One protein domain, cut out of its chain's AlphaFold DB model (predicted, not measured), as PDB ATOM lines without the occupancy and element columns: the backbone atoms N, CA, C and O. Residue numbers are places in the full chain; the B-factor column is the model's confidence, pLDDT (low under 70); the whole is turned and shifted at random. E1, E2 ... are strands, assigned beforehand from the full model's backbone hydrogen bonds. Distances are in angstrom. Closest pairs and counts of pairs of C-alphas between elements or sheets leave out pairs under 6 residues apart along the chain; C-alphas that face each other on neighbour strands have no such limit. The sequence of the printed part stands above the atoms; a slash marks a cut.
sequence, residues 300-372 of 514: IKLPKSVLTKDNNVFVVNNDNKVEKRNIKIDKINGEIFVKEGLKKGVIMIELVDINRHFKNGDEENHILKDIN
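Overview. This is residues 300 to 372 of the 514 residues of the protein "ABC transporter domain-containing protein" of Cimex lectularius (UniProt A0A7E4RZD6). Two small three-stranded sheets, joined where E3 runs on into E4, make a loose body, and the long two-stranded hairpin of E7 and E8 reaches away from it as an arm, its tip, residues 359 to 364, sticking out free. The arm makes much of the length. The printed part has 73 residues, with no named helix and eight named strands, E1 to E8 in order along the chain, holding 44 of the residues; the class is all strand. The sheets run E1, E5, E4, then E3, E2, E6, and E7, E8, each antiparallel. The whole is loose, with a radius of gyration of the C-alphas of 16.0 A, and elongated, with spans of 50 by 30 by 20 A.

Along the chain. E1, residues 300 to 302, begins at C-alpha 300 at (138.978, 108.304, 78.522). E2 is residues 312 to 316, 13.2 A long, and E3 is residues 322 to 326, 13.3 A. After one residue comes E4, residues 328 to 332, 13.3 A, which begins at C-alpha 328 at (137.464, 98.020, 83.076). E5 is residues 335 to 340, 15.7 A, and E6 is residues 347 to 350. E7, residues 354 to 360, measures 19.9 A. E8, residues 363 to 371, is the longest strand by residues, measures 21.6 A and ends at C-alpha 371 at (113.935, 107.033, 69.542).

Arrangement. E1 is an edge strand, antiparallel to E5 at 131 degrees, with N 302 and O 336 2.9 A apart, within hydrogen-bond range. On the other side of E5 lies E4; the two form a hairpin at 150 degrees, with N 330 and O 337 2.8 A apart. E2 and E3 form a hairpin at 149 degrees, with N 315 and O 323 2.8 A apart. E6 is antiparallel to E2 at 115 degrees, with N 316 and O 347 2.8 A apart; this sheet is strongly twisted, its C-alphas up to 4.7 A off the best plane. E3 runs on into E4 at 70 degrees, and the two meet only through their link. E2 is apart from E1, E4 and E5. E7 and E8 form a hairpin at 166 degrees, with N 358 and O 365 2.9 A apart. E7 and E8 are apart from E1 to E6.

Size, cuts and confidence. The two C-alphas farthest apart, those of Ile 332 and Asp 362, are 51.9 A apart. The printed part has no cut, and no link is long. The mean pLDDT of the printed part is 72.8. Residue 309 and residues 319 to 322, 333 to 334 and 349 to 372 are under 70.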
ATOM      1  N   ILE A 300     140.115 108.381  79.445       87.00
ATOM      2  CA  ILE A 300     138.978 108.304  78.522       87.00
ATOM      3  C   ILE A 300     137.711 108.355  79.365       87.00
ATOM      4  O   ILE A 300     137.479 107.462  80.182       87.00
ATOM      5  N   LYS A 301     136.885 109.374  79.134       86.50
ATOM      6  CA  LYS A 301     135.576 109.534  79.766       86.50
ATOM      7  C   LYS A 301     134.485 109.055  78.816       86.50
ATOM      8  O   LYS A 301     134.469 109.457  77.657       86.50
ATOM      9  N   LEU A 302     133.576 108.213  79.302       85.56
ATOM     10  CA  LEU A 302     132.469 107.678  78.511       85.56
ATOM     11  C   LEU A 302     131.118 108.246  78.961       85.56
ATOM     12  O   LEU A 302     130.894 108.412  80.165       85.56
ATOM     13  N   PRO A 303     130.186 108.504  78.024       80.75
ATOM     14  CA  PRO A 303     128.799 108.765  78.379       80.75
ATOM     15  C   PRO A 303     128.142 107.500  78.959       80.75
ATOM     16  O   PRO A 303     128.608 106.378  78.767       80.75
ATOM     17  N   LYS A 304     127.041 107.656  79.700       76.38
ATOM     18  CA  LYS A 304     126.320 106.502  80.276       76.38
ATOM     19  C   LYS A 304     125.605 105.664  79.210       76.38
ATOM     20  O   LYS A 304     125.451 104.465  79.402       76.38
ATOM     21  N   SER A 305     125.218 106.287  78.097       71.06
ATOM     22  CA  SER A 305     124.475 105.704  76.969       71.06
ATOM     23  C   SER A 305     125.205 104.563  76.250       71.06
ATOM     24  O   SER A 305     124.558 103.701  75.666       71.06
ATOM     25  N   VAL A 306     126.540 104.534  76.295       77.94
ATOM     26  CA  VAL A 306     127.367 103.556  75.558       77.94
ATOM     27  C   VAL A 306     127.747 102.326  76.389       77.94
ATOM     28  O   VAL A 306     128.313 101.369  75.858       77.94
ATOM     29  N   LEU A 307     127.482 102.349  77.701       77.81
ATOM     30  CA  LEU A 307     127.918 101.315  78.634       77.81
ATOM     31  C   LEU A 307     126.770 100.360  78.978       77.81
ATOM     32  O   LEU A 307     125.757 100.755  79.546       77.81
ATOM     33  N   THR A 308     126.968  99.071  78.718       70.88
ATOM     34  CA  THR A 308     126.082  98.013  79.222       70.88
ATOM     35  C   THR A 308     126.350  97.734  80.699       70.88
ATOM     36  O   THR A 308     127.447  97.982  81.204       70.88
ATOM     37  N   LYS A 309     125.388  97.129  81.398       66.69
ATOM     38  CA  LYS A 309     125.531  96.846  82.829       66.69
ATOM     39  C   LYS A 309     126.771  96.016  83.195       66.69
ATOM     40  O   LYS A 309     127.414  96.301  84.201       66.69
ATOM     41  N   ASP A 310     127.130  95.031  82.380       75.06
ATOM     42  CA  ASP A 310     128.256  94.123  82.641       75.06
ATOM     43  C   ASP A 310     129.620  94.749  82.279       75.06
ATOM     44  O   ASP A 310     130.559  94.046  81.898       75.06
ATOM     45  N   ASN A 311     129.714  96.084  82.312       80.50
ATOM     46  CA  ASN A 311     130.863  96.877  81.875       80.50
ATOM     47  C   ASN A 311     131.353  96.505  80.464       80.50
ATOM     48  O   ASN A 311     132.553  96.468  80.192       80.50
ATOM     49  N   ASN A 312     130.426  96.200  79.553       80.69
ATOM     50  CA  ASN A 312     130.753  96.024  78.139       80.69
ATOM     51  C   ASN A 312     130.297  97.225  77.319       80.69
ATOM     52  O   ASN A 312     129.328  97.894  77.674       80.69
ATOM     53  N   VAL A 313     130.949  97.417  76.182       81.56
ATOM     54  CA  VAL A 313     130.585  98.383  75.146       81.56
ATOM     55  C   VAL A 313     130.419  97.656  73.814       81.56
ATOM     56  O   VAL A 313     131.052  96.620  73.584       81.56
ATOM     57  N   PHE A 314     129.573  98.182  72.934       79.19
ATOM     58  CA  PHE A 314     129.455  97.700  71.559       79.19
ATOM     59  C   PHE A 314     130.288  98.592  70.652       79.19
ATOM     60  O   PHE A 314     130.025  99.789  70.555       79.19
ATOM     61  N   VAL A 315     131.307  98.015  70.018       79.25
ATOM     62  CA  VAL A 315     132.231  98.725  69.132       79.25
ATOM     63  C   VAL A 315     131.966  98.338  67.685       79.25
ATOM     64  O   VAL A 315     131.679  97.178  67.398       79.25
ATOM     65  N   VAL A 316     132.090  99.293  66.771       70.00
ATOM     66  CA  VAL A 316     132.055  99.047  65.329       70.00
ATOM     67  C   VAL A 316     133.492  98.849  64.856       70.00
ATOM     68  O   VAL A 316     134.348  99.714  65.065       70.00
ATOM     69  N   ASN A 317     133.784  97.682  64.285       71.44
ATOM     70  CA  ASN A 317     135.100  97.380  63.731       71.44
ATOM     71  C   ASN A 317     135.260  97.961  62.307       71.44
ATOM     72  O   ASN A 317     134.321  98.512  61.736       71.44
ATOM     73  N   ASN A 318     136.453  97.833  61.718       73.00
ATOM     74  CA  ASN A 318     136.746  98.389  60.386       73.00
ATOM     75  C   ASN A 318     135.922  97.751  59.248       73.00
ATOM     76  O   ASN A 318     135.842  98.333  58.170       73.00
ATOM     77  N   ASP A 319     135.311  96.589  59.489       69.81
ATOM     78  CA  ASP A 319     134.431  95.890  58.546       69.81
ATOM     79  C   ASP A 319     132.948  96.266  58.749       69.81
ATOM     80  O   ASP A 319     132.059  95.563  58.266       69.81
ATOM     81  N   ASN A 320     132.666  97.337  59.506       60.97
ATOM     82  CA  ASN A 320     131.325  97.775  59.914       60.97
ATOM     83  C   ASN A 320     130.518  96.699  60.664       60.97
ATOM     84  O   ASN A 320     129.287  96.676  60.613       60.97
ATOM     85  N   LYS A 321     131.190  95.791  61.382       58.94
ATOM     86  CA  LYS A 321     130.540  94.801  62.248       58.94
ATOM     87  C   LYS A 321     130.595  95.226  63.706       58.94
ATOM     88  O   LYS A 321     131.591  95.773  64.178       58.94
ATOM     89  N   VAL A 322     129.515  94.923  64.419       67.38
ATOM     90  CA  VAL A 322     129.368  95.218  65.844       67.38
ATOM     91  C   VAL A 322     129.988  94.101  66.673       67.38
ATOM     92  O   VAL A 322     129.608  92.937  66.550       67.38
ATOM     93  N   GLU A 323     130.908  94.461  67.560       75.06
ATOM     94  CA  GLU A 323     131.551  93.555  68.506       75.06
ATOM     95  C   GLU A 323     131.271  94.003  69.942       75.06
ATOM     96  O   GLU A 323     131.393  95.179  70.286       75.06
ATOM     97  N   LYS A 324     130.925  93.055  70.816       79.62
ATOM     98  CA  LYS A 324     130.825  93.309  72.257       79.62
ATOM     99  C   LYS A 324     132.222  93.228  72.871       79.62
ATOM    100  O   LYS A 324     132.887  92.202  72.748       79.62
ATOM    101  N   ARG A 325     132.656  94.280  73.567       81.69
ATOM    102  CA  ARG A 325     133.962  94.340  74.236       81.69
ATOM    103  C   ARG A 325     133.803  94.618  75.723       81.69
ATOM    104  O   ARG A 325     133.131  95.572  76.099       81.69
ATOM    105  N   ASN A 326     134.459  93.814  76.553       87.12
ATOM    106  CA  ASN A 326     134.546  94.063  77.987       87.12
ATOM    107  C   ASN A 326     135.594  95.140  78.284       87.12
ATOM    108  O   ASN A 326     136.681  95.117  77.703       87.12
ATOM    109  N   ILE A 327     135.264  96.074  79.173       89.12
ATOM    110  CA  ILE A 327     136.161  97.147  79.598       89.12
ATOM    111  C   ILE A 327     136.212  97.227  81.123       89.12
ATOM    112  O   ILE A 327     135.239  96.926  81.815       89.12
ATOM    113  N   LYS A 328     137.353  97.663  81.659       90.06
ATOM    114  CA  LYS A 328     137.464  98.020  83.076       90.06
ATOM    115  C   LYS A 328     137.229  99.510  83.217       90.06
ATOM    116  O   LYS A 328     137.841 100.296  82.492       90.06
ATOM    117  N   ILE A 329     136.377  99.885  84.162       89.38
ATOM    118  CA  ILE A 329     136.010 101.276  84.404       89.38
ATOM    119  C   ILE A 329     136.143 101.640  85.875       89.38
ATOM    120  O   ILE A 329     135.986 100.781  86.741       89.38
ATOM    121  N   ASP A 330     136.338 102.928  86.124       86.06
ATOM    122  CA  ASP A 330     136.069 103.569  87.402       86.06
ATOM    123  C   ASP A 330     134.852 104.475  87.288       86.06
ATOM    124  O   ASP A 330     134.598 105.086  86.246       86.06
ATOM    125  N   LYS A 331     134.100 104.565  88.384       83.62
ATOM    126  CA  LYS A 331     133.005 105.519  88.525       83.62
ATOM    127  C   LYS A 331     133.396 106.552  89.567       83.62
ATOM    128  O   LYS A 331     133.384 106.249  90.755       83.62
ATOM    129  N   ILE A 332     133.712 107.757  89.113       77.06
ATOM    130  CA  ILE A 332     134.090 108.880  89.973       77.06
ATOM    131  C   ILE A 332     132.965 109.906  89.858       77.06
ATOM    132  O   ILE A 332     132.668 110.384  88.767       77.06
ATOM    133  N   ASN A 333     132.262 110.173  90.964       69.69
ATOM    134  CA  ASN A 333     131.125 111.107  91.019       69.69
ATOM    135  C   ASN A 333     130.026 110.854  89.964       69.69
ATOM    136  O   ASN A 333     129.371 111.771  89.477       69.69
ATOM    137  N   GLY A 334     129.806 109.585  89.603       69.75
ATOM    138  CA  GLY A 334     128.796 109.184  88.619       69.75
ATOM    139  C   GLY A 334     129.225 109.324  87.155       69.75
ATOM    140  O   GLY A 334     128.445 108.949  86.275       69.75
ATOM    141  N   GLU A 335     130.442 109.802  86.897       81.25
ATOM    142  CA  GLU A 335     131.090 109.791  85.585       81.25
ATOM    143  C   GLU A 335     131.882 108.495  85.390       81.25
ATOM    144  O   GLU A 335     132.350 107.895  86.358       81.25
ATOM    145  N   ILE A 336     131.996 108.031  84.144       84.69
ATOM    146  CA  ILE A 336     132.611 106.743  83.805       84.69
ATOM    147  C   ILE A 336     133.968 106.996  83.150       84.69
ATOM    148  O   ILE A 336     134.027 107.602  82.080       84.69
ATOM    149  N   PHE A 337     135.033 106.472  83.752       86.81
ATOM    150  CA  PHE A 337     136.397 106.552  83.233       86.81
ATOM    151  C   PHE A 337     136.920 105.167  82.877       86.81
ATOM    152  O   PHE A 337     136.760 104.222  83.645       86.81
ATOM    153  N   VAL A 338     137.550 105.025  81.714       87.75
ATOM    154  CA  VAL A 338     138.119 103.744  81.281       87.75
ATOM    155  C   VAL A 338     139.505 103.549  81.887       87.75
ATOM    156  O   VAL A 338     140.397 104.364  81.666       87.75
ATOM    157  N   LYS A 339     139.699 102.419  82.570       85.56
ATOM    158  CA  LYS A 339     141.012 101.924  83.007       85.56
ATOM    159  C   LYS A 339     141.687 101.082  81.929       85.56
ATOM    160  O   LYS A 339     142.856 101.280  81.622       85.56
ATOM    161  N   GLU A 340     140.954 100.129  81.353       85.06
ATOM    162  CA  GLU A 340     141.490  99.173  80.378       85.06
ATOM    163  C   GLU A 340     140.422  98.725  79.372       85.06
ATOM    164  O   GLU A 340     139.224  98.757  79.649       85.06
ATOM    165  N   GLY A 341     140.869  98.236  78.210       81.38
ATOM    166  CA  GLY A 341     140.005  97.588  77.213       81.38
ATOM    167  C   GLY A 341     139.456  98.514  76.125       81.38
ATOM    168  O   GLY A 341     138.868  98.032  75.157       81.38
ATOM    169  N   LEU A 342     139.699  99.824  76.207       84.25
ATOM    170  CA  LEU A 342     139.298 100.786  75.180       84.25
ATOM    171  C   LEU A 342     140.449 101.722  74.819       84.25
ATOM    172  O   LEU A 342     141.267 102.074  75.663       84.25
ATOM    173  N   LYS A 343     140.518 102.111  73.546       84.19
ATOM    174  CA  LYS A 343     141.529 103.033  73.020       84.19
ATOM    175  C   LYS A 343     140.838 104.204  72.334       84.19
ATOM    176  O   LYS A 343     139.734 104.050  71.809       84.19
ATOM    177  N   LYS A 344     141.522 105.348  72.289       84.56
ATOM    178  CA  LYS A 344     141.103 106.505  71.493       84.56
ATOM    179  C   LYS A 344     140.861 106.095  70.032       84.56
ATOM    180  O   LYS A 344     141.641 105.337  69.461       84.56
ATOM    181  N   GLY A 345     139.799 106.632  69.439       77.94
ATOM    182  CA  GLY A 345     139.421 106.440  68.040       77.94
ATOM    183  C   GLY A 345     138.480 105.266  67.776       77.94
ATOM    184  O   GLY A 345     137.977 105.167  66.662       77.94
ATOM    185  N   VAL A 346     138.211 104.411  68.769       79.19
ATOM    186  CA  VAL A 346     137.198 103.351  68.651       79.19
ATOM    187  C   VAL A 346     135.815 103.982  68.486       79.19
ATOM    188  O   VAL A 346     135.479 104.925  69.198       79.19
ATOM    189  N   ILE A 347     135.022 103.459  67.555       75.19
ATOM    190  CA  ILE A 347     133.642 103.884  67.316       75.19
ATOM    191  C   ILE A 347     132.728 102.955  68.112       75.19
ATOM    192  O   ILE A 347     132.833 101.736  67.989       75.19
ATOM    193  N   MET A 348     131.869 103.517  68.953       77.19
ATOM    194  CA  MET A 348     130.903 102.788  69.772       77.19
ATOM    195  C   MET A 348     129.485 103.098  69.333       77.19
ATOM    196  O   MET A 348     129.240 104.168  68.791       77.19
ATOM    197  N   ILE A 349     128.559 102.182  69.588       66.56
ATOM    198  CA  ILE A 349     127.137 102.411  69.331       66.56
ATOM    199  C   ILE A 349     126.532 103.230  70.469       66.56
ATOM    200  O   ILE A 349     126.713 102.903  71.642       66.56
ATOM    201  N   GLU A 350     125.782 104.261  70.099       65.69
ATOM    202  CA  GLU A 350     124.975 105.092  70.979       65.69
ATOM    203  C   GLU A 350     123.514 105.070  70.491       65.69
ATOM    204  O   GLU A 350     123.233 105.209  69.302       65.69
ATOM    205  N   LEU A 351     122.566 104.831  71.403       63.81
ATOM    206  CA  LEU A 351     121.135 104.716  71.081       63.81
ATOM    207  C   LEU A 351     120.405 106.037  71.359       63.81
ATOM    208  O   LEU A 351     119.528 106.114  72.221       63.81
ATOM    209  N   VAL A 352     120.819 107.073  70.637       61.66
ATOM    210  CA  VAL A 352     120.250 108.427  70.669       61.66
ATOM    211  C   VAL A 352     119.632 108.708  69.301       61.66
ATOM    212  O   VAL A 352     120.141 108.224  68.294       61.66
ATOM    213  N   ASP A 353     118.483 109.388  69.283       60.25
ATOM    214  CA  ASP A 353     117.767 109.827  68.074       60.25
ATOM    215  C   ASP A 353     117.671 108.778  66.947       60.25
ATOM    216  O   ASP A 353     117.840 109.064  65.755       60.25
ATOM    217  N   ILE A 354     117.355 107.531  67.311       63.34
ATOM    218  CA  ILE A 354     117.257 106.444  66.340       63.34
ATOM    219  C   ILE A 354     116.078 106.702  65.401       63.34
ATOM    220  O   ILE A 354     114.913 106.710  65.813       63.34
ATOM    221  N   ASN A 355     116.405 106.834  64.116       60.75
ATOM    222  CA  ASN A 355     115.462 107.051  63.032       60.75
ATOM    223  C   ASN A 355     115.567 105.928  61.986       60.75
ATOM    224  O   ASN A 355     116.663 105.490  61.630       60.75
ATOM    225  N   ARG A 356     114.432 105.437  61.471       60.81
ATOM    226  CA  ARG A 356     114.427 104.391  60.429       60.81
ATOM    227  C   ARG A 356     113.283 104.562  59.448       60.81
ATOM    228  O   ARG A 356     112.118 104.543  59.841       60.81
ATOM    229  N   HIS A 357     113.635 104.614  58.169       63.50
ATOM    230  CA  HIS A 357     112.703 104.710  57.055       63.50
ATOM    231  C   HIS A 357     112.686 103.391  56.276       63.50
ATOM    232  O   HIS A 357     113.722 102.751  56.092       63.50
ATOM    233  N   PHE A 358     111.505 102.961  55.844       54.59
ATOM    234  CA  PHE A 358     111.341 101.826  54.941       54.59
ATOM    235  C   PHE A 358     110.612 102.288  53.685       54.59
ATOM    236  O   PHE A 358     109.531 102.875  53.771       54.59
ATOM    237  N   LYS A 359     111.181 101.977  52.519       52.72
ATOM    238  CA  LYS A 359     110.529 102.198  51.227       52.72
ATOM    239  C   LYS A 359     109.584 101.043  50.920       52.72
ATOM    240  O   LYS A 359     109.984  99.878  50.960       52.72
ATOM    241  N   ASN A 360     108.336 101.369  50.612       52.34
ATOM    242  CA  ASN A 360     107.326 100.426  50.154       52.34
ATOM    243  C   ASN A 360     106.749 100.936  48.826       52.34
ATOM    244  O   ASN A 360     105.774 101.681  48.808       52.34
ATOM    245  N   GLY A 361     107.385 100.559  47.712       69.56
ATOM    246  CA  GLY A 361     107.105 101.164  46.407       69.56
ATOM    247  C   GLY A 361     107.633 102.600  46.343       69.56
ATOM    248  O   GLY A 361     108.791 102.830  46.690       69.56
ATOM    249  N   ASP A 362     106.778 103.539  45.931       62.03
ATOM    250  CA  ASP A 362     107.087 104.977  45.867       62.03
ATOM    251  C   ASP A 362     106.853 105.710  47.204       62.03
ATOM    252  O   ASP A 362     107.193 106.885  47.336       62.03
ATOM    253  N   GLU A 363     106.285 105.035  48.208       43.91
ATOM    254  CA  GLU A 363     106.042 105.609  49.532       43.91
ATOM    255  C   GLU A 363     107.185 105.298  50.506       43.91
ATOM    256  O   GLU A 363     107.664 104.161  50.614       43.91
ATOM    257  N   GLU A 364     107.589 106.312  51.268       61.41
ATOM    258  CA  GLU A 364     108.575 106.201  52.336       61.41
ATOM    259  C   GLU A 364     107.888 106.295  53.700       61.41
ATOM    260  O   GLU A 364     107.287 107.310  54.050       61.41
ATOM    261  N   ASN A 365     107.969 105.217  54.481       54.88
ATOM    262  CA  ASN A 365     107.391 105.154  55.816       54.88
ATOM    263  C   ASN A 365     108.470 105.337  56.882       54.88
ATOM    264  O   ASN A 365     109.376 104.512  57.011       54.88
ATOM    265  N   HIS A 366     108.333 106.391  57.683       68.25
ATOM    266  CA  HIS A 366     109.193 106.667  58.830       68.25
ATOM    267  C   HIS A 366     108.704 105.883  60.063       68.25
ATOM    268  O   HIS A 366     107.691 106.243  60.665       68.25
ATOM    269  N   ILE A 367     109.394 104.789  60.407       60.22
ATOM    270  CA  ILE A 367     108.949 103.795  61.400       60.22
ATOM    271  C   ILE A 367     109.520 104.053  62.799       60.22
ATOM    272  O   ILE A 367     108.767 104.028  63.769       60.22
ATOM    273  N   LEU A 368     110.826 104.293  62.926       58.62
ATOM    274  CA  LEU A 368     111.429 104.729  64.193       58.62
ATOM    275  C   LEU A 368     111.637 106.230  64.094       58.62
ATOM    276  O   LEU A 368     112.267 106.632  63.127       58.62
ATOM    277  N   LYS A 369     111.085 107.013  65.026       65.12
ATOM    278  CA  LYS A 369     111.146 108.481  65.026       65.12
ATOM    279  C   LYS A 369     111.782 108.954  66.324       65.12
ATOM    280  O   LYS A 369     111.167 108.776  67.375       65.12
ATOM    281  N   ASP A 370     112.984 109.513  66.233       66.19
ATOM    282  CA  ASP A 370     113.704 110.154  67.344       66.19
ATOM    283  C   ASP A 370     113.743 109.298  68.625       66.19
ATOM    284  O   ASP A 370     113.500 109.757  69.748       66.19
ATOM    285  N   ILE A 371     113.995 107.998  68.449       59.97
ATOM    286  CA  ILE A 371     113.935 107.033  69.542       59.97
ATOM    287  C   ILE A 371     115.224 107.107  70.364       59.97
ATOM    288  O   ILE A 371     116.299 106.718  69.914       59.97
ATOM    289  N   ASN A 372     115.074 107.560  71.606       57.69
ATOM    290  CA  ASN A 372     116.115 107.605  72.624       57.69
ATOM    291  C   ASN A 372     115.855 106.484  73.637       57.69
ATOM    292  O   ASN A 372     114.811 106.487  74.294       57.69
TER     293      ASN A 372